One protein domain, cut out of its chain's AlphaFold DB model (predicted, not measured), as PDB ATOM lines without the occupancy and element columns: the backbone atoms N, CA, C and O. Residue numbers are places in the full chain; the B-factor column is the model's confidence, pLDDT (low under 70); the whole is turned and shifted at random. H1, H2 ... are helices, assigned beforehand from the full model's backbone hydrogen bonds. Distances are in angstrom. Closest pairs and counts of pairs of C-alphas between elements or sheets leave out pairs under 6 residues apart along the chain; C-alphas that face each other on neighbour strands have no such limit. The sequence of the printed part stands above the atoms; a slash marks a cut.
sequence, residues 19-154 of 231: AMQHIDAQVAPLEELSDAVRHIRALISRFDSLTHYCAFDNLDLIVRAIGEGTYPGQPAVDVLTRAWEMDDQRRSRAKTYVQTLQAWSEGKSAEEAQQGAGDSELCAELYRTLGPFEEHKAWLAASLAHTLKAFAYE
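This is residues 19 to 154 of the 231 residues of an uncharacterized protein of Gemmatimonadetes bacterium (UniProt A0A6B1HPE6). Four helices, H2, H3, H4 and H7, run lengthwise in a bundle, in which H7 touches each of the other three, H2 also touches H3, and H3 and H4 are only near each other. H6 packs slantwise on H3 and H4, short H5 packs on H4 and H6, and H1 packs on H7, while the long link of residues 69 to 87 loops round the outside from H3 to H4. The printed part has 136 residues with seven named helices, H1 to H7 in order, and no named strand; its class is all helix. It is compact, with a radius of gyration of the C-alphas of 14.2 A and spans of 43 by 34 by 27 A.

H1, residues 19 to 25, touches the hub H7, residues 135 to 152, with C-alphas of Ile 23 and Trp 139 closest at 6.4 A; they run opposite ways at a shallow tilt of 16 degrees. H2, residues 35 to 45, touches H7 with Ile 44 and Leu 144 closest, their C-alphas 5.8 A apart, and runs the same way at a shallow tilt of 13 degrees. H2 and H3, residues 55 to 68, form a helical hairpin at a shallow tilt of 25 degrees; the closest C-alphas are those of Ile 40 and Ala 65, 6.8 A apart. H3 touches H7 with its residues 63 to 67 alone, the closest C-alphas being those of Ile 66 and Lys 137 at 5.7 A. H4, residues 88 to 105, touches H7 with 29 pairs of C-alphas within 8 A, Ser 105 and Ala 138 closest at 4.2 A, and runs opposite ways at a shallow tilt of 24 degrees. H3 and H4 are near each other. H5, residues 110 to 114, touches H4, with the C-alphas of Ala 103 and Ala 113 closest at 5.8 A. H6, residues 120 to 130, touches H3 at a steep tilt of 46 degrees, with the C-alphas of Gly 67 and Leu 130 closest at 3.8 A. In H1 to H6 every O i to N i+4 pair is within hydrogen-bond range; in H7 it is 13 of 14.

H1 begins at C-alpha 19, (-4.240, -3.005, 35.731), and is 9.9 A long. H2 measures 15.2 A, H3 19.9 A, H5 6.1 A and H6 15.4 A. H4 begins at C-alpha 88, (18.712, -14.761, 36.067), and measures 25.4 A. H7 measures 25.1 A and ends at C-alpha 152, (11.370, -8.451, 36.386).

The C-alphas of Glu 31 and Glu 85 are the two farthest apart, 42.7 A. The printed part has no cut. The link from H3 to H4, 19 residues, is long. The mean pLDDT of the printed part is 87.3; residues 29 to 31 and 74 to 84 are under 70.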
ATOM      1  N   ALA A  19      -4.611  -2.323  34.498       80.94
ATOM      2  CA  ALA A  19      -4.240  -3.005  35.731       80.94
ATOM      3  C   ALA A  19      -3.972  -1.988  36.843       80.94
ATOM      4  O   ALA A  19      -4.352  -2.216  37.992       80.94
ATOM      5  N   MET A  20      -3.385  -0.844  36.501       80.56
ATOM      6  CA  MET A  20      -3.160   0.213  37.462       80.56
ATOM      7  C   MET A  20      -4.438   0.892  37.931       80.56
ATOM      8  O   MET A  20      -4.646   1.077  39.129       80.56
ATOM      9  N   GLN A  21      -5.322   1.217  36.993       83.75
ATOM     10  CA  GLN A  21      -6.627   1.789  37.312       83.75
ATOM     11  C   GLN A  21      -7.417   0.863  38.245       83.75
ATOM     12  O   GLN A  21      -8.076   1.327  39.175       83.75
ATOM     13  N   HIS A  22      -7.308  -0.452  38.036       85.31
ATOM     14  CA  HIS A  22      -7.908  -1.447  38.914       85.31
ATOM     15  C   HIS A  22      -7.305  -1.436  40.327       85.31
ATOM     16  O   HIS A  22      -8.056  -1.486  41.301       85.31
ATOM     17  N   ILE A  23      -5.977  -1.338  40.457       85.12
ATOM     18  CA  ILE A  23      -5.300  -1.228  41.760       85.12
ATOM     19  C   ILE A  23      -5.750   0.046  42.483       85.12
ATOM     20  O   ILE A  23      -6.164  -0.019  43.637       85.12
ATOM     21  N   ASP A  24      -5.745   1.196  41.812       84.38
ATOM     22  CA  ASP A  24      -6.145   2.467  42.425       84.38
ATOM     23  C   ASP A  24      -7.632   2.511  42.804       84.38
ATOM     24  O   ASP A  24      -8.006   3.133  43.804       84.38
ATOM     25  N   ALA A  25      -8.490   1.789  42.080       85.00
ATOM     26  CA  ALA A  25      -9.894   1.643  42.447       85.00
ATOM     27  C   ALA A  25     -10.093   0.947  43.809       85.00
ATOM     28  O   ALA A  25     -11.124   1.170  44.444       85.00
ATOM     29  N   GLN A  26      -9.121   0.162  44.296       81.00
ATOM     30  CA  GLN A  26      -9.195  -0.507  45.605       81.00
ATOM     31  C   GLN A  26      -9.221   0.484  46.774       81.00
ATOM     32  O   GLN A  26      -9.792   0.184  47.819       81.00
ATOM     33  N   VAL A  27      -8.629   1.670  46.604       77.62
ATOM     34  CA  VAL A  27      -8.541   2.699  47.654       77.62
ATOM     35  C   VAL A  27      -9.446   3.898  47.415       77.62
ATOM     36  O   VAL A  27      -9.566   4.744  48.296       77.62
ATOM     37  N   ALA A  28     -10.137   3.960  46.274       70.44
ATOM     38  CA  ALA A  28     -11.178   4.957  46.023       70.44
ATOM     39  C   ALA A  28     -12.264   5.030  47.129       70.44
ATOM     40  O   ALA A  28     -12.756   6.130  47.380       70.44
ATOM     41  N   PRO A  29     -12.631   3.927  47.821       65.56
ATOM     42  CA  PRO A  29     -13.561   3.970  48.954       65.56
ATOM     43  C   PRO A  29     -12.945   4.449  50.278       65.56
ATOM     44  O   PRO A  29     -13.690   4.698  51.225       65.56
ATOM     45  N   LEU A  30     -11.615   4.539  50.390       68.75
ATOM     46  CA  LEU A  30     -10.948   4.922  51.634       68.75
ATOM     47  C   LEU A  30     -11.019   6.445  51.803       68.75
ATOM     48  O   LEU A  30     -10.319   7.196  51.121       68.75
ATOM     49  N   GLU A  31     -11.867   6.902  52.725       60.81
ATOM     50  CA  GLU A  31     -11.965   8.308  53.123       60.81
ATOM     51  C   GLU A  31     -10.643   8.746  53.788       60.81
ATOM     52  O   GLU A  31     -10.424   8.571  54.980       60.81
ATOM     53  N   GLU A  32      -9.743   9.284  52.962       81.12
ATOM     54  CA  GLU A  32      -8.419   9.836  53.282       81.12
ATOM     55  C   GLU A  32      -7.329   8.838  53.728       81.12
ATOM     56  O   GLU A  32      -7.215   8.420  54.878       81.12
ATOM     57  N   LEU A  33      -6.401   8.548  52.807       85.31
ATOM     58  CA  LEU A  33      -5.142   7.867  53.121       85.31
ATOM     59  C   LEU A  33      -4.272   8.707  54.070       85.31
ATOM     60  O   LEU A  33      -4.110   9.913  53.867       85.31
ATOM     61  N   SER A  34      -3.633   8.058  55.045       89.88
ATOM     62  CA  SER A  34      -2.682   8.718  55.945       89.88
ATOM     63  C   SER A  34      -1.436   9.221  55.203       89.88
ATOM     64  O   SER A  34      -1.053   8.699  54.151       89.88
ATOM     65  N   ASP A  35      -0.743  10.208  55.776       89.19
ATOM     66  CA  ASP A  35       0.503  10.726  55.195       89.19
ATOM     67  C   ASP A  35       1.595   9.655  55.094       89.19
ATOM     68  O   ASP A  35       2.364   9.653  54.135       89.19
ATOM     69  N   ALA A  36       1.629   8.707  56.035       91.25
ATOM     70  CA  ALA A  36       2.537   7.565  55.984       91.25
ATOM     71  C   ALA A  36       2.260   6.679  54.761       91.25
ATOM     72  O   ALA A  36       3.180   6.358  54.009       91.25
ATOM     73  N   VAL A  37       0.989   6.360  54.502       91.31
ATOM     74  CA  VAL A  37       0.574   5.565  53.338       91.31
ATOM     75  C   VAL A  37       0.910   6.291  52.033       91.31
ATOM     76  O   VAL A  37       1.494   5.694  51.127       91.31
ATOM     77  N   ARG A  38       0.642   7.601  51.950       88.62
ATOM     78  CA  ARG A  38       1.039   8.430  50.796       88.62
ATOM     79  C   ARG A  38       2.556   8.460  50.603       88.62
ATOM     80  O   ARG A  38       3.031   8.424  49.469       88.62
ATOM     81  N   HIS A  39       3.323   8.505  51.691       89.69
ATOM     82  CA  HIS A  39       4.782   8.491  51.637       89.69
ATOM     83  C   HIS A  39       5.314   7.160  51.101       89.69
ATOM     84  O   HIS A  39       6.132   7.160  50.184       89.69
ATOM     85  N   ILE A  40       4.828   6.030  51.622       92.06
ATOM     86  CA  ILE A  40       5.215   4.696  51.137       92.06
ATOM     87  C   ILE A  40       4.849   4.557  49.660       92.06
ATOM     88  O   ILE A  40       5.666   4.114  48.852       92.06
ATOM     89  N   ARG A  41       3.660   5.031  49.273       89.88
ATOM     90  CA  ARG A  41       3.249   5.058  47.870       89.88
ATOM     91  C   ARG A  41       4.229   5.854  47.002       89.88
ATOM     92  O   ARG A  41       4.612   5.381  45.934       89.88
ATOM     93  N   ALA A  42       4.686   7.017  47.464       86.44
ATOM     94  CA  ALA A  42       5.682   7.816  46.752       86.44
ATOM     95  C   ALA A  42       7.049   7.114  46.633       86.44
ATOM     96  O   ALA A  42       7.724   7.288  45.616       86.44
ATOM     97  N   LEU A  43       7.455   6.308  47.624       88.38
ATOM     98  CA  LEU A  43       8.661   5.472  47.527       88.38
ATOM     99  C   LEU A  43       8.524   4.427  46.417       88.38
ATOM    100  O   LEU A  43       9.435   4.291  45.604       88.38
ATOM    101  N   ILE A  44       7.373   3.752  46.334       90.19
ATOM    102  CA  ILE A  44       7.093   2.759  45.286       90.19
ATOM    103  C   ILE A  44       7.201   3.398  43.895       90.19
ATOM    104  O   ILE A  44       7.909   2.876  43.042       90.19
ATOM    105  N   SER A  45       6.579   4.563  43.674       84.06
ATOM    106  CA  SER A  45       6.641   5.258  42.373       84.06
ATOM    107  C   SER A  45       8.053   5.679  41.960       84.06
ATOM    108  O   SER A  45       8.305   5.931  40.785       84.06
ATOM    109  N   ARG A  46       8.970   5.804  42.923       83.69
ATOM    110  CA  ARG A  46      10.370   6.171  42.686       83.69
ATOM    111  C   ARG A  46      11.276   4.969  42.464       83.69
ATOM    112  O   ARG A  46      12.437   5.176  42.131       83.69
ATOM    113  N   PHE A  47      10.782   3.746  42.640       84.81
ATOM    114  CA  PHE A  47      11.558   2.547  42.368       84.81
ATOM    115  C   PHE A  47      11.835   2.446  40.861       84.81
ATOM    116  O   PHE A  47      10.927   2.218  40.062       84.81
ATOM    117  N   ASP A  48      13.085   2.682  40.456       78.25
ATOM    118  CA  ASP A  48      13.415   2.950  39.053       78.25
ATOM    119  C   ASP A  48      14.069   1.778  38.310       78.25
ATOM    120  O   ASP A  48      14.117   1.813  37.074       78.25
ATOM    121  N   SER A  49      14.590   0.777  39.035       81.81
ATOM    122  CA  SER A  49      15.388  -0.299  38.453       81.81
ATOM    123  C   SER A  49      15.718  -1.431  39.434       81.81
ATOM    124  O   SER A  49      16.039  -1.206  40.601       81.81
ATOM    125  N   LEU A  50      15.777  -2.659  38.908       85.38
ATOM    126  CA  LEU A  50      16.369  -3.830  39.572       85.38
ATOM    127  C   LEU A  50      17.889  -3.949  39.368       85.38
ATOM    128  O   LEU A  50      18.544  -4.777  40.001       85.38
ATOM    129  N   THR A  51      18.478  -3.126  38.497       82.31
ATOM    130  CA  THR A  51      19.910  -3.197  38.170       82.31
ATOM    131  C   THR A  51      20.800  -2.578  39.247       82.31
ATOM    132  O   THR A  51      21.964  -2.956  39.368       82.31
ATOM    133  N   HIS A  52      20.263  -1.703  40.102       82.56
ATOM    134  CA  HIS A  52      21.022  -1.085  41.190       82.56
ATOM    135  C   HIS A  52      21.468  -2.123  42.235       82.56
ATOM    136  O   HIS A  52      20.702  -3.017  42.582       82.56
ATOM    137  N   TYR A  53      22.692  -2.031  42.765       80.25
ATOM    138  CA  TYR A  53      23.233  -3.039  43.697       80.25
ATOM    139  C   TYR A  53      22.413  -3.153  44.997       80.25
ATOM    140  O   TYR A  53      22.163  -4.265  45.448       80.25
ATOM    141  N   CYS A  54      21.894  -2.034  45.516       86.25
ATOM    142  CA  CYS A  54      20.975  -1.998  46.665       86.25
ATOM    143  C   CYS A  54      19.491  -2.158  46.290       86.25
ATOM    144  O   CYS A  54      18.631  -1.838  47.101       86.25
ATOM    145  N   ALA A  55      19.146  -2.595  45.070       88.88
ATOM    146  CA  ALA A  55      17.739  -2.717  44.670       88.88
ATOM    147  C   ALA A  55      16.940  -3.594  45.648       88.88
ATOM    148  O   ALA A  55      15.861  -3.198  46.067       88.88
ATOM    149  N   PHE A  56      17.490  -4.734  46.073       92.00
ATOM    150  CA  PHE A  56      16.809  -5.622  47.018       92.00
ATOM    151  C   PHE A  56      16.786  -5.081  48.448       92.00
ATOM    152  O   PHE A  56      15.753  -5.195  49.091       92.00
ATOM    153  N   ASP A  57      17.839  -4.397  48.906       91.06
ATOM    154  CA  ASP A  57      17.819  -3.718  50.212       91.06
ATOM    155  C   ASP A  57      16.714  -2.647  50.257       91.06
ATOM    156  O   ASP A  57      15.984  -2.514  51.239       91.06
ATOM    157  N   ASN A  58      16.559  -1.905  49.156       90.50
ATOM    158  CA  ASN A  58      15.492  -0.926  48.981       90.50
ATOM    159  C   ASN A  58      14.110  -1.597  48.948       90.50
ATOM    160  O   ASN A  58      13.169  -1.073  49.541       90.50
ATOM    161  N   LEU A  59      13.974  -2.751  48.284       93.31
ATOM    162  CA  LEU A  59      12.723  -3.513  48.279       93.31
ATOM    163  C   LEU A  59      12.360  -4.024  49.670       93.31
ATOM    164  O   LEU A  59      11.220  -3.842  50.086       93.31
ATOM    165  N   ASP A  60      13.315  -4.584  50.406       94.50
ATOM    166  CA  ASP A  60      13.102  -5.065  51.773       94.50
ATOM    167  C   ASP A  60      12.653  -3.930  52.697       94.50
ATOM    168  O   ASP A  60      11.742  -4.095  53.511       94.50
ATOM    169  N   LEU A  61      13.238  -2.744  52.525       93.62
ATOM    170  CA  LEU A  61      12.833  -1.535  53.231       93.62
ATOM    171  C   LEU A  61      11.405  -1.102  52.875       93.62
ATOM    172  O   LEU A  61      10.636  -0.780  53.781       93.62
ATOM    173  N   ILE A  62      11.024  -1.109  51.592       94.69
ATOM    174  CA  ILE A  62       9.660  -0.749  51.176       94.69
ATOM    175  C   ILE A  62       8.654  -1.776  51.708       94.69
ATOM    176  O   ILE A  62       7.640  -1.380  52.277       94.69
ATOM    177  N   VAL A  63       8.929  -3.079  51.587       97.25
ATOM    178  CA  VAL A  63       8.045  -4.142  52.095       97.25
ATOM    179  C   VAL A  63       7.868  -4.033  53.609       97.25
ATOM    180  O   VAL A  63       6.746  -4.135  54.104       97.25
ATOM    181  N   ARG A  64       8.945  -3.755  54.352       96.69
ATOM    182  CA  ARG A  64       8.857  -3.496  55.794       96.69
ATOM    183  C   ARG A  64       8.003  -2.271  56.099       96.69
ATOM    184  O   ARG A  64       7.151  -2.344  56.976       96.69
ATOM    185  N   ALA A  65       8.178  -1.180  55.355       95.81
ATOM    186  CA  ALA A  65       7.374   0.022  55.540       95.81
ATOM    187  C   ALA A  65       5.878  -0.234  55.282       95.81
ATOM    188  O   ALA A  65       5.028   0.265  56.019       95.81
ATOM    189  N   ILE A  66       5.548  -1.063  54.281       96.81
ATOM    190  CA  ILE A  66       4.177  -1.539  54.041       96.81
ATOM    191  C   ILE A  66       3.673  -2.322  55.260       96.81
ATOM    192  O   ILE A  66       2.613  -1.999  55.791       96.81
ATOM    193  N   GLY A  67       4.433  -3.312  55.734       97.31
ATOM    194  CA  GLY A  67       4.032  -4.159  56.861       97.31
ATOM    195  C   GLY A  67       3.853  -3.402  58.180       97.31
ATOM    196  O   GLY A  67       2.898  -3.640  58.919       97.31
ATOM    197  N   GLU A  68       4.719  -2.430  58.453       96.06
ATOM    198  CA  GLU A  68       4.636  -1.567  59.636       96.06
ATOM    199  C   GLU A  68       3.585  -0.450  59.486       96.06
ATOM    200  O   GLU A  68       3.190   0.159  60.479       96.06
ATOM    201  N   GLY A  69       3.125  -0.163  58.261       94.06
ATOM    202  CA  GLY A  69       2.216   0.949  57.961       94.06
ATOM    203  C   GLY A  69       2.848   2.331  58.170       94.06
ATOM    204  O   GLY A  69       2.145   3.336  58.276       94.06
ATOM    205  N   THR A  70       4.177   2.398  58.261       93.56
ATOM    206  CA  THR A  70       4.935   3.623  58.517       93.56
ATOM    207  C   THR A  70       6.298   3.567  57.847       93.56
ATOM    208  O   THR A  70       6.795   2.506  57.490       93.56
ATOM    209  N   TYR A  71       6.921   4.730  57.681       84.75
ATOM    210  CA  TYR A  71       8.271   4.833  57.160       84.75
ATOM    211  C   TYR A  71       9.077   5.823  58.009       84.75
ATOM    212  O   TYR A  71       8.706   6.998  58.082       84.75
ATOM    213  N   PRO A  72      10.190   5.400  58.640       75.56
ATOM    214  CA  PRO A  72      10.944   6.245  59.568       75.56
ATOM    215  C   PRO A  72      11.733   7.375  58.881       75.56
ATOM    216  O   PRO A  72      12.391   8.163  59.557       75.56
ATOM    217  N   GLY A  73      11.696   7.472  57.546       70.12
ATOM    218  CA  GLY A  73      12.359   8.535  56.788       70.12
ATOM    219  C   GLY A  73      13.817   8.251  56.418       70.12
ATOM    220  O   GLY A  73      14.390   9.021  55.648       70.12
ATOM    221  N   GLN A  74      14.425   7.168  56.925       64.31
ATOM    222  CA  GLN A  74      15.795   6.756  56.599       64.31
ATOM    223  C   GLN A  74      15.978   5.227  56.532       64.31
ATOM    224  O   GLN A  74      15.309   4.517  57.286       64.31
ATOM    225  N   PRO A  75      16.939   4.736  55.717       63.44
ATOM    226  CA  PRO A  75      17.746   5.486  54.742       63.44
ATOM    227  C   PRO A  75      16.897   5.989  53.572       63.44
ATOM    228  O   PRO A  75      15.967   5.312  53.162       63.44
ATOM    229  N   ALA A  76      17.209   7.170  53.025       63.41
ATOM    230  CA  ALA A  76      16.591   7.587  51.771       63.41
ATOM    231  C   ALA A  76      16.863   6.503  50.721       63.41
ATOM    232  O   ALA A  76      18.013   6.105  50.545       63.41
ATOM    233  N   VAL A  77      15.807   6.009  50.075       59.66
ATOM    234  CA  VAL A  77      15.922   5.051  48.976       59.66
ATOM    235  C   VAL A  77      16.719   5.753  47.879       59.66
ATOM    236  O   VAL A  77      16.208   6.664  47.229       59.66
ATOM    237  N   ASP A  78      18.003   5.415  47.765       58.47
ATOM    238  CA  ASP A  78      18.917   6.040  46.815       58.47
ATOM    239  C   ASP A  78      18.771   5.299  45.487       58.47
ATOM    240  O   ASP A  78      18.999   4.087  45.399       58.47
ATOM    241  N   VAL A  79      18.288   6.022  44.480       52.69
ATOM    242  CA  VAL A  79      17.814   5.457  43.213       52.69
ATOM    243  C   VAL A  79      18.631   6.016  42.050       52.69
ATOM    244  O   VAL A  79      18.114   6.615  41.112       52.69
ATOM    245  N   LEU A  80      19.956   5.913  42.151       49.72
ATOM    246  CA  LEU A  80      20.843   6.334  41.070       49.72
ATOM    247  C   LEU A  80      21.097   5.163  40.127       49.72
ATOM    248  O   LEU A  80      21.739   4.179  40.485       49.72
ATOM    249  N   THR A  81      20.641   5.295  38.887       47.03
ATOM    250  CA  THR A  81      20.799   4.284  37.844       47.03
ATOM    251  C   THR A  81      22.286   3.986  37.596       47.03
ATOM    252  O   THR A  81      23.071   4.873  37.249       47.03
ATOM    253  N   ARG A  82      22.702   2.724  37.755       55.69
ATOM    254  CA  ARG A  82      24.009   2.226  37.295       55.69
ATOM    255  C   ARG A  82      23.790   0.940  36.513       55.69
ATOM    256  O   ARG A  82      23.122   0.030  36.992       55.69
ATOM    257  N   ALA A  83      24.330   0.907  35.299       53.81
ATOM    258  CA  ALA A  83      24.103  -0.136  34.307       53.81
ATOM    259  C   ALA A  83      24.827  -1.440  34.673       53.81
ATOM    260  O   ALA A  83      25.918  -1.714  34.182       53.81
ATOM    261  N   TRP A  84      24.227  -2.221  35.566       59.69
ATOM    262  CA  TRP A  84      24.535  -3.641  35.710       59.69
ATOM    263  C   TRP A  84      23.502  -4.437  34.923       59.69
ATOM    264  O   TRP A  84      22.324  -4.078  34.908       59.69
ATOM    265  N   GLU A  85      23.936  -5.504  34.262       73.19
ATOM    266  CA  GLU A  85      23.010  -6.435  33.628       73.19
ATOM    267  C   GLU A  85      22.181  -7.150  34.703       73.19
ATOM    268  O   GLU A  85      22.658  -7.445  35.803       73.19
ATOM    269  N   MET A  86      20.903  -7.371  34.404       82.81
ATOM    270  CA  MET A  86      20.018  -8.139  35.266       82.81
ATOM    271  C   MET A  86      20.234  -9.624  34.986       82.81
ATOM    272  O   MET A  86      19.817 -10.117  33.941       82.81
ATOM    273  N   ASP A  87      20.898 -10.314  35.910       87.38
ATOM    274  CA  ASP A  87      21.098 -11.760  35.822       87.38
ATOM    275  C   ASP A  87      19.827 -12.556  36.187       87.38
ATOM    276  O   ASP A  87      18.862 -12.033  36.763       87.38
ATOM    277  N   ASP A  88      19.839 -13.847  35.850       89.25
ATOM    278  CA  ASP A  88      18.712 -14.761  36.067       89.25
ATOM    279  C   ASP A  88      18.356 -14.927  37.549       89.25
ATOM    280  O   ASP A  88      17.181 -15.075  37.891       89.25
ATOM    281  N   GLN A  89      19.345 -14.865  38.447       90.50
ATOM    282  CA  GLN A  89      19.120 -15.003  39.885       90.50
ATOM    283  C   GLN A  89      18.366 -13.787  40.432       90.50
ATOM    284  O   GLN A  89      17.378 -13.939  41.153       90.50
ATOM    285  N   ARG A  90      18.789 -12.573  40.067       90.94
ATOM    286  CA  ARG A  90      18.115 -11.321  40.432       90.94
ATOM    287  C   ARG A  90      16.714 -11.279  39.843       90.94
ATOM    288  O   ARG A  90      15.772 -10.927  40.550       90.94
ATOM    289  N   ARG A  91      16.551 -11.694  38.585       91.88
ATOM    290  CA  ARG A  91      15.235 -11.785  37.947       91.88
ATOM    291  C   ARG A  91      14.314 -12.760  38.679       91.88
ATOM    292  O   ARG A  91      13.191 -12.396  39.010       91.88
ATOM    293  N   SER A  92      14.792 -13.968  38.970       92.75
ATOM    294  CA  SER A  92      14.040 -14.993  39.707       92.75
ATOM    295  C   SER A  92      13.632 -14.507  41.102       92.75
ATOM    296  O   SER A  92      12.467 -14.628  41.494       92.75
ATOM    297  N   ARG A  93      14.554 -13.849  41.818       94.88
ATOM    298  CA  ARG A  93      14.256 -13.230  43.113       94.88
ATOM    299  C   ARG A  93      13.169 -12.165  42.979       94.88
ATOM    300  O   ARG A  93      12.190 -12.214  43.712       94.88
ATOM    301  N   ALA A  94      13.287 -11.238  42.029       94.62
ATOM    302  CA  ALA A  94      12.286 -10.191  41.823       94.62
ATOM    303  C   ALA A  94      10.905 -10.752  41.432       94.62
ATOM    304  O   ALA A  94       9.894 -10.268  41.940       94.62
ATOM    305  N   LYS A  95      10.850 -11.809  40.608       95.06
ATOM    306  CA  LYS A  95       9.602 -12.535  40.312       95.06
ATOM    307  C   LYS A  95       8.963 -13.109  41.578       95.06
ATOM    308  O   LYS A  95       7.753 -12.991  41.733       95.06
ATOM    309  N   THR A  96       9.762 -13.622  42.517       96.06
ATOM    310  CA  THR A  96       9.245 -14.070  43.821       96.06
ATOM    311  C   THR A  96       8.604 -12.917  44.600       96.06
ATOM    312  O   THR A  96       7.490 -13.083  45.083       96.06
ATOM    313  N   TYR A  97       9.216 -11.722  44.653       97.06
ATOM    314  CA  TYR A  97       8.555 -10.554  45.270       97.06
ATOM    315  C   TYR A  97       7.218 -10.247  44.594       97.06
ATOM    316  O   TYR A  97       6.226 -10.070  45.292       97.06
ATOM    317  N   VAL A  98       7.177 -10.195  43.256       95.75
ATOM    318  CA  VAL A  98       5.944  -9.909  42.499       95.75
ATOM    319  C   VAL A  98       4.841 -10.902  42.862       95.75
ATOM    320  O   VAL A  98       3.763 -10.485  43.277       95.75
ATOM    321  N   GLN A  99       5.134 -12.200  42.766       95.31
ATOM    322  CA  GLN A  99       4.179 -13.279  43.028       95.31
ATOM    323  C   GLN A  99       3.688 -13.265  44.478       95.31
ATOM    324  O   GLN A  99       2.487 -13.354  44.730       95.31
ATOM    325  N   THR A 100       4.602 -13.114  45.441       97.31
ATOM    326  CA  THR A 100       4.260 -13.087  46.865       97.31
ATOM    327  C   THR A 100       3.434 -11.855  47.230       97.31
ATOM    328  O   THR A 100       2.432 -11.985  47.928       97.31
ATOM    329  N   LEU A 101       3.813 -10.667  46.746       97.69
ATOM    330  CA  LEU A 101       3.078  -9.427  47.010       97.69
ATOM    331  C   LEU A 101       1.679  -9.456  46.384       97.69
ATOM    332  O   LEU A 101       0.726  -9.031  47.034       97.69
ATOM    333  N   GLN A 102       1.542  -9.995  45.166       95.75
ATOM    334  CA  GLN A 102       0.241 -10.205  44.523       95.75
ATOM    335  C   GLN A 102      -0.631 -11.147  45.346       95.75
ATOM    336  O   GLN A 102      -1.726 -10.759  45.749       95.75
ATOM    337  N   ALA A 103      -0.123 -12.338  45.671       96.31
ATOM    338  CA  ALA A 103      -0.873 -13.322  46.443       96.31
ATOM    339  C   ALA A 103      -1.327 -12.762  47.801       96.31
ATOM    340  O   ALA A 103      -2.491 -12.905  48.172       96.31
ATOM    341  N   TRP A 104      -0.437 -12.060  48.506       97.88
ATOM    342  CA  TRP A 104      -0.768 -11.427  49.778       97.88
ATOM    343  C   TRP A 104      -1.814 -10.315  49.619       97.88
ATOM    344  O   TRP A 104      -2.765 -10.257  50.397       97.88
ATOM    345  N   SER A 105      -1.697  -9.467  48.587       96.94
ATOM    346  CA  SER A 105      -2.671  -8.397  48.310       96.94
ATOM    347  C   SER A 105      -4.064  -8.917  47.940       96.94
ATOM    348  O   SER A 105      -5.061  -8.253  48.202       96.94
ATOM    349  N   GLU A 106      -4.143 -10.132  47.395       95.25
ATOM    350  CA  GLU A 106      -5.391 -10.838  47.087       95.25
ATOM    351  C   GLU A 106      -5.981 -11.569  48.308       95.25
ATOM    352  O   GLU A 106      -7.039 -12.190  48.208       95.25
ATOM    353  N   GLY A 107      -5.309 -11.518  49.464       96.25
ATOM    354  CA  GLY A 107      -5.746 -12.176  50.695       96.25
ATOM    355  C   GLY A 107      -5.464 -13.681  50.752       96.25
ATOM    356  O   GLY A 107      -6.036 -14.364  51.602       96.25
ATOM    357  N   LYS A 108      -4.593 -14.213  49.880       96.62
ATOM    358  CA  LYS A 108      -4.184 -15.629  49.906       96.62
ATOM    359  C   LYS A 108      -3.290 -15.929  51.106       96.62
ATOM    360  O   LYS A 108      -2.514 -15.070  51.538       96.62
ATOM    361  N   SER A 109      -3.339 -17.161  51.611       95.69
ATOM    362  CA  SER A 109      -2.461 -17.592  52.704       95.69
ATOM    363  C   SER A 109      -1.007 -17.773  52.248       95.69
ATOM    364  O   SER A 109      -0.712 -17.897  51.057       95.69
ATOM    365  N   ALA A 110      -0.081 -17.814  53.212       94.19
ATOM    366  CA  ALA A 110       1.328 -18.078  52.925       94.19
ATOM    367  C   ALA A 110       1.514 -19.453  52.262       94.19
ATOM    368  O   ALA A 110       2.294 -19.587  51.324       94.19
ATOM    369  N   GLU A 111       0.758 -20.459  52.709       92.94
ATOM    370  CA  GLU A 111       0.798 -21.815  52.158       92.94
ATOM    371  C   GLU A 111       0.308 -21.864  50.707       92.94
ATOM    372  O   GLU A 111       0.866 -22.607  49.900       92.94
ATOM    373  N   GLU A 112      -0.717 -21.080  50.361       93.38
ATOM    374  CA  GLU A 112      -1.211 -20.961  48.986       93.38
ATOM    375  C   GLU A 112      -0.181 -20.267  48.087       93.38
ATOM    376  O   GLU A 112       0.103 -20.742  46.987       93.38
ATOM    377  N   ALA A 113       0.430 -19.178  48.563       92.31
ATOM    378  CA  ALA A 113       1.434 -18.437  47.803       92.31
ATOM    379  C   ALA A 113       2.717 -19.249  47.558       92.31
ATOM    380  O   ALA A 113       3.292 -19.199  46.469       92.31
ATOM    381  N   GLN A 114       3.148 -20.049  48.536       90.44
ATOM    382  CA  GLN A 114       4.354 -20.875  48.429       90.44
ATOM    383  C   GLN A 114       4.263 -21.971  47.362       90.44
ATOM    384  O   GLN A 114       5.300 -22.433  46.894       90.44
ATOM    385  N   GLN A 115       3.059 -22.384  46.955       85.06
ATOM    386  CA  GLN A 115       2.884 -23.388  45.897       85.06
ATOM    387  C   GLN A 115       3.251 -22.857  44.503       85.06
ATOM    388  O   GLN A 115       3.516 -23.656  43.607       85.06
ATOM    389  N   GLY A 116       3.278 -21.531  44.323       75.19
ATOM    390  CA  GLY A 116       3.640 -20.869  43.064       75.19
ATOM    391  C   GLY A 116       4.920 -20.031  43.122       75.19
ATOM    392  O   GLY A 116       5.380 -19.573  42.078       75.19
ATOM    393  N   ALA A 117       5.494 -19.820  44.310       77.75
ATOM    394  CA  ALA A 117       6.687 -18.999  44.493       77.75
ATOM    395  C   ALA A 117       7.967 -19.741  44.075       77.75
ATOM    396  O   ALA A 117       8.177 -20.898  44.441       77.75
ATOM    397  N   GLY A 118       8.859 -19.047  43.360       80.44
ATOM    398  CA  GLY A 118      10.179 -19.582  43.000       80.44
ATOM    399  C   GLY A 118      11.092 -19.824  44.209       80.44
ATOM    400  O   GLY A 118      11.859 -20.786  44.216       80.44
ATOM    401  N   ASP A 119      10.976 -18.986  45.244       92.56
ATOM    402  CA  ASP A 119      11.700 -19.103  46.512       92.56
ATOM    403  C   ASP A 119      10.711 -19.108  47.695       92.56
ATOM    404  O   ASP A 119      10.137 -18.087  48.086       92.56
ATOM    405  N   SER A 120      10.488 -20.301  48.253       93.38
ATOM    406  CA  SER A 120       9.525 -20.535  49.337       93.38
ATOM    407  C   SER A 120       9.952 -19.907  50.671       93.38
ATOM    408  O   SER A 120       9.090 -19.512  51.466       93.38
ATOM    409  N   GLU A 121      11.261 -19.783  50.919       95.44
ATOM    410  CA  GLU A 121      11.796 -19.180  52.143       95.44
ATOM    411  C   GLU A 121      11.599 -17.664  52.115       95.44
ATOM    412  O   GLU A 121      11.022 -17.100  53.050       95.44
ATOM    413  N   LEU A 122      11.966 -17.031  50.997       96.19
ATOM    414  CA  LEU A 122      11.704 -15.613  50.767       96.19
ATOM    415  C   LEU A 122      10.202 -15.306  50.838       96.19
ATOM    416  O   LEU A 122       9.799 -14.345  51.491       96.19
ATOM    417  N   CYS A 123       9.352 -16.146  50.238       97.19
ATOM    418  CA  CYS A 123       7.899 -15.986  50.326       97.19
ATOM    419  C   CYS A 123       7.413 -15.960  51.788       97.19
ATOM    420  O   CYS A 123       6.643 -15.077  52.175       97.19
ATOM    421  N   ALA A 124       7.883 -16.892  52.624       96.69
ATOM    422  CA  ALA A 124       7.521 -16.935  54.042       96.69
ATOM    423  C   ALA A 124       8.013 -15.703  54.818       96.69
ATOM    424  O   ALA A 124       7.314 -15.203  55.705       96.69
ATOM    425  N   GLU A 125       9.214 -15.210  54.507       97.62
ATOM    426  CA  GLU A 125       9.762 -13.996  55.109       97.62
ATOM    427  C   GLU A 125       8.936 -12.756  54.750       97.62
ATOM    428  O   GLU A 125       8.604 -11.963  55.636       97.62
ATOM    429  N   LEU A 126       8.537 -12.616  53.486       97.88
ATOM    430  CA  LEU A 126       7.703 -11.506  53.027       97.88
ATOM    431  C   LEU A 126       6.331 -11.515  53.708       97.88
ATOM    432  O   LEU A 126       5.915 -10.484  54.227       97.88
ATOM    433  N   TYR A 127       5.667 -12.672  53.807       98.06
ATOM    434  CA  TYR A 127       4.398 -12.804  54.541       98.06
ATOM    435  C   TYR A 127       4.532 -12.398  56.014       98.06
ATOM    436  O   TYR A 127       3.692 -11.672  56.546       98.06
ATOM    437  N   ARG A 128       5.612 -12.830  56.677       98.06
ATOM    438  CA  ARG A 128       5.899 -12.442  58.065       98.06
ATOM    439  C   ARG A 128       6.123 -10.936  58.197       98.06
ATOM    440  O   ARG A 128       5.683 -10.350  59.179       98.06
ATOM    441  N   THR A 129       6.804 -10.337  57.222       98.12
ATOM    442  CA  THR A 129       7.124  -8.905  57.203       98.12
ATOM    443  C   THR A 129       5.887  -8.048  56.952       98.12
ATOM    444  O   THR A 129       5.688  -7.060  57.648       98.12
ATOM    445  N   LEU A 130       5.040  -8.438  55.995       98.00
ATOM    446  CA  LEU A 130       3.793  -7.741  55.667       98.00
ATOM    447  C   LEU A 130       2.778  -7.810  56.818       98.00
ATOM    448  O   LEU A 130       2.024  -6.863  57.042       98.00
ATOM    449  N   GLY A 131       2.799  -8.905  57.583       97.44
ATOM    450  CA  GLY A 131       1.986  -9.054  58.781       97.44
ATOM    451  C   GLY A 131       0.488  -9.191  58.469       97.44
ATOM    452  O   GLY A 131       0.122  -9.784  57.449       97.44
ATOM    453  N   PRO A 132      -0.396  -8.711  59.367       96.94
ATOM    454  CA  PRO A 132      -1.841  -8.794  59.182       96.94
ATOM    455  C   PRO A 132      -2.318  -8.073  57.919       96.94
ATOM    456  O   PRO A 132      -1.816  -7.004  57.570       96.94
ATOM    457  N   PHE A 133      -3.329  -8.649  57.268       96.12
ATOM    458  CA  PHE A 133      -3.958  -8.058  56.095       96.12
ATOM    459  C   PHE A 133      -4.747  -6.797  56.467       96.12
ATOM    460  O   PHE A 133      -5.616  -6.831  57.339       96.12
ATOM    461  N   GLU A 134      -4.468  -5.701  55.765       94.56
ATOM    462  CA  GLU A 134      -5.173  -4.421  55.872       94.56
ATOM    463  C   GLU A 134      -5.321  -3.820  54.466       94.56
ATOM    464  O   GLU A 134      -4.385  -3.889  53.669       94.56
ATOM    465  N   GLU A 135      -6.465  -3.203  54.156       93.31
ATOM    466  CA  GLU A 135      -6.810  -2.770  52.785       93.31
ATOM    467  C   GLU A 135      -5.770  -1.824  52.166       93.31
ATOM    468  O   GLU A 135      -5.332  -2.013  51.032       93.31
ATOM    469  N   HIS A 136      -5.294  -0.835  52.927       93.31
ATOM    470  CA  HIS A 136      -4.283   0.104  52.437       93.31
ATOM    471  C   HIS A 136      -2.920  -0.565  52.211       93.31
ATOM    472  O   HIS A 136      -2.191  -0.185  51.296       93.31
ATOM    473  N   LYS A 137      -2.565  -1.576  53.015       95.94
ATOM    474  CA  LYS A 137      -1.340  -2.354  52.809       95.94
ATOM    475  C   LYS A 137      -1.471  -3.242  51.579       95.94
ATOM    476  O   LYS A 137      -0.518  -3.328  50.812       95.94
ATOM    477  N   ALA A 138      -2.637  -3.858  51.372       96.12
ATOM    478  CA  ALA A 138      -2.932  -4.667  50.189       96.12
ATOM    479  C   ALA A 138      -2.768  -3.840  48.909       96.12
ATOM    480  O   ALA A 138      -2.044  -4.248  48.004       96.12
ATOM    481  N   TRP A 139      -3.314  -2.623  48.890       94.69
ATOM    482  CA  TRP A 139      -3.119  -1.682  47.789       94.69
ATOM    483  C   TRP A 139      -1.645  -1.311  47.558       94.69
ATOM    484  O   TRP A 139      -1.176  -1.308  46.415       94.69
ATOM    485  N   LEU A 140      -0.880  -1.021  48.620       95.50
ATOM    486  CA  LEU A 140       0.553  -0.724  48.498       95.50
ATOM    487  C   LEU A 140       1.347  -1.937  47.987       95.50
ATOM    488  O   LEU A 140       2.228  -1.777  47.141       95.50
ATOM    489  N   ALA A 141       1.029  -3.142  48.461       97.50
ATOM    490  CA  ALA A 141       1.645  -4.384  48.005       97.50
ATOM    491  C   ALA A 141       1.336  -4.647  46.524       97.50
ATOM    492  O   ALA A 141       2.262  -4.906  45.755       97.50
ATOM    493  N   ALA A 142       0.079  -4.484  46.101       95.50
ATOM    494  CA  ALA A 142      -0.328  -4.597  44.701       95.50
ATOM    495  C   ALA A 142       0.383  -3.559  43.814       95.50
ATOM    496  O   ALA A 142       0.910  -3.897  42.753       95.50
ATOM    497  N   SER A 143       0.487  -2.312  44.287       93.19
ATOM    498  CA  SER A 143       1.204  -1.230  43.598       93.19
ATOM    499  C   SER A 143       2.694  -1.545  43.415       93.19
ATOM    500  O   SER A 143       3.256  -1.338  42.334       93.19
ATOM    501  N   LEU A 144       3.352  -2.052  44.465       94.88
ATOM    502  CA  LEU A 144       4.757  -2.456  44.402       94.88
ATOM    503  C   LEU A 144       4.947  -3.652  43.471       94.88
ATOM    504  O   LEU A 144       5.860  -3.636  42.648       94.88
ATOM    505  N   ALA A 145       4.076  -4.658  43.552       95.12
ATOM    506  CA  ALA A 145       4.148  -5.830  42.692       95.12
ATOM    507  C   ALA A 145       4.002  -5.459  41.213       95.12
ATOM    508  O   ALA A 145       4.792  -5.912  40.387       95.12
ATOM    509  N   HIS A 146       3.047  -4.587  40.882       91.69
ATOM    510  CA  HIS A 146       2.878  -4.088  39.520       91.69
ATOM    511  C   HIS A 146       4.127  -3.333  39.041       91.69
ATOM    512  O   HIS A 146       4.642  -3.604  37.957       91.69
ATOM    513  N   THR A 147       4.669  -2.442  39.877       89.81
ATOM    514  CA  THR A 147       5.899  -1.695  39.562       89.81
ATOM    515  C   THR A 147       7.070  -2.643  39.293       89.81
ATOM    516  O   THR A 147       7.792  -2.486  38.313       89.81
ATOM    517  N   LEU A 148       7.244  -3.662  40.135       91.69
ATOM    518  CA  LEU A 148       8.296  -4.665  39.989       91.69
ATOM    519  C   LEU A 148       8.131  -5.529  38.742       91.69
ATOM    520  O   LEU A 148       9.125  -5.879  38.104       91.69
ATOM    521  N   LYS A 149       6.889  -5.858  38.381       91.69
ATOM    522  CA  LYS A 149       6.578  -6.671  37.208       91.69
ATOM    523  C   LYS A 149       7.113  -6.024  35.929       91.69
ATOM    524  O   LYS A 149       7.729  -6.727  35.137       91.69
ATOM    525  N   ALA A 150       7.028  -4.697  35.797       87.06
ATOM    526  CA  ALA A 150       7.596  -3.954  34.664       87.06
ATOM    527  C   ALA A 150       9.126  -4.111  34.501       87.06
ATOM    528  O   ALA A 150       9.659  -3.858  33.424       87.06
ATOM    529  N   PHE A 151       9.840  -4.519  35.556       87.25
ATOM    530  CA  PHE A 151      11.288  -4.735  35.527       87.25
ATOM    531  C   PHE A 151      11.681  -6.205  35.469       87.25
ATOM    532  O   PHE A 151      12.650  -6.556  34.803       87.25
ATOM    533  N   ALA A 152      10.986  -7.056  36.219       90.38
ATOM    534  CA  ALA A 152      11.370  -8.451  36.386       90.38
ATOM    535  C   ALA A 152      10.902  -9.330  35.218       90.38
ATOM    536  O   ALA A 152      11.561 -10.321  34.886       90.38
ATOM    537  N   TYR A 153       9.769  -8.982  34.613       90.44
ATOM    538  CA  TYR A 153       9.127  -9.799  33.596       90.44
ATOM    539  C   TYR A 153       9.572  -9.403  32.196       90.44
ATOM    540  O   TYR A 153       9.729  -8.227  31.874       90.44
ATOM    541  N   GLU A 154       9.750 -10.409  31.354       88.56
ATOM    542  CA  GLU A 154       9.929 -10.234  29.921       88.56
ATOM    543  C   GLU A 154       8.594 -10.383  29.195       88.56
ATOM    544  O   GLU A 154       7.612 -10.883  29.746       88.56
TER     545      GLU A 154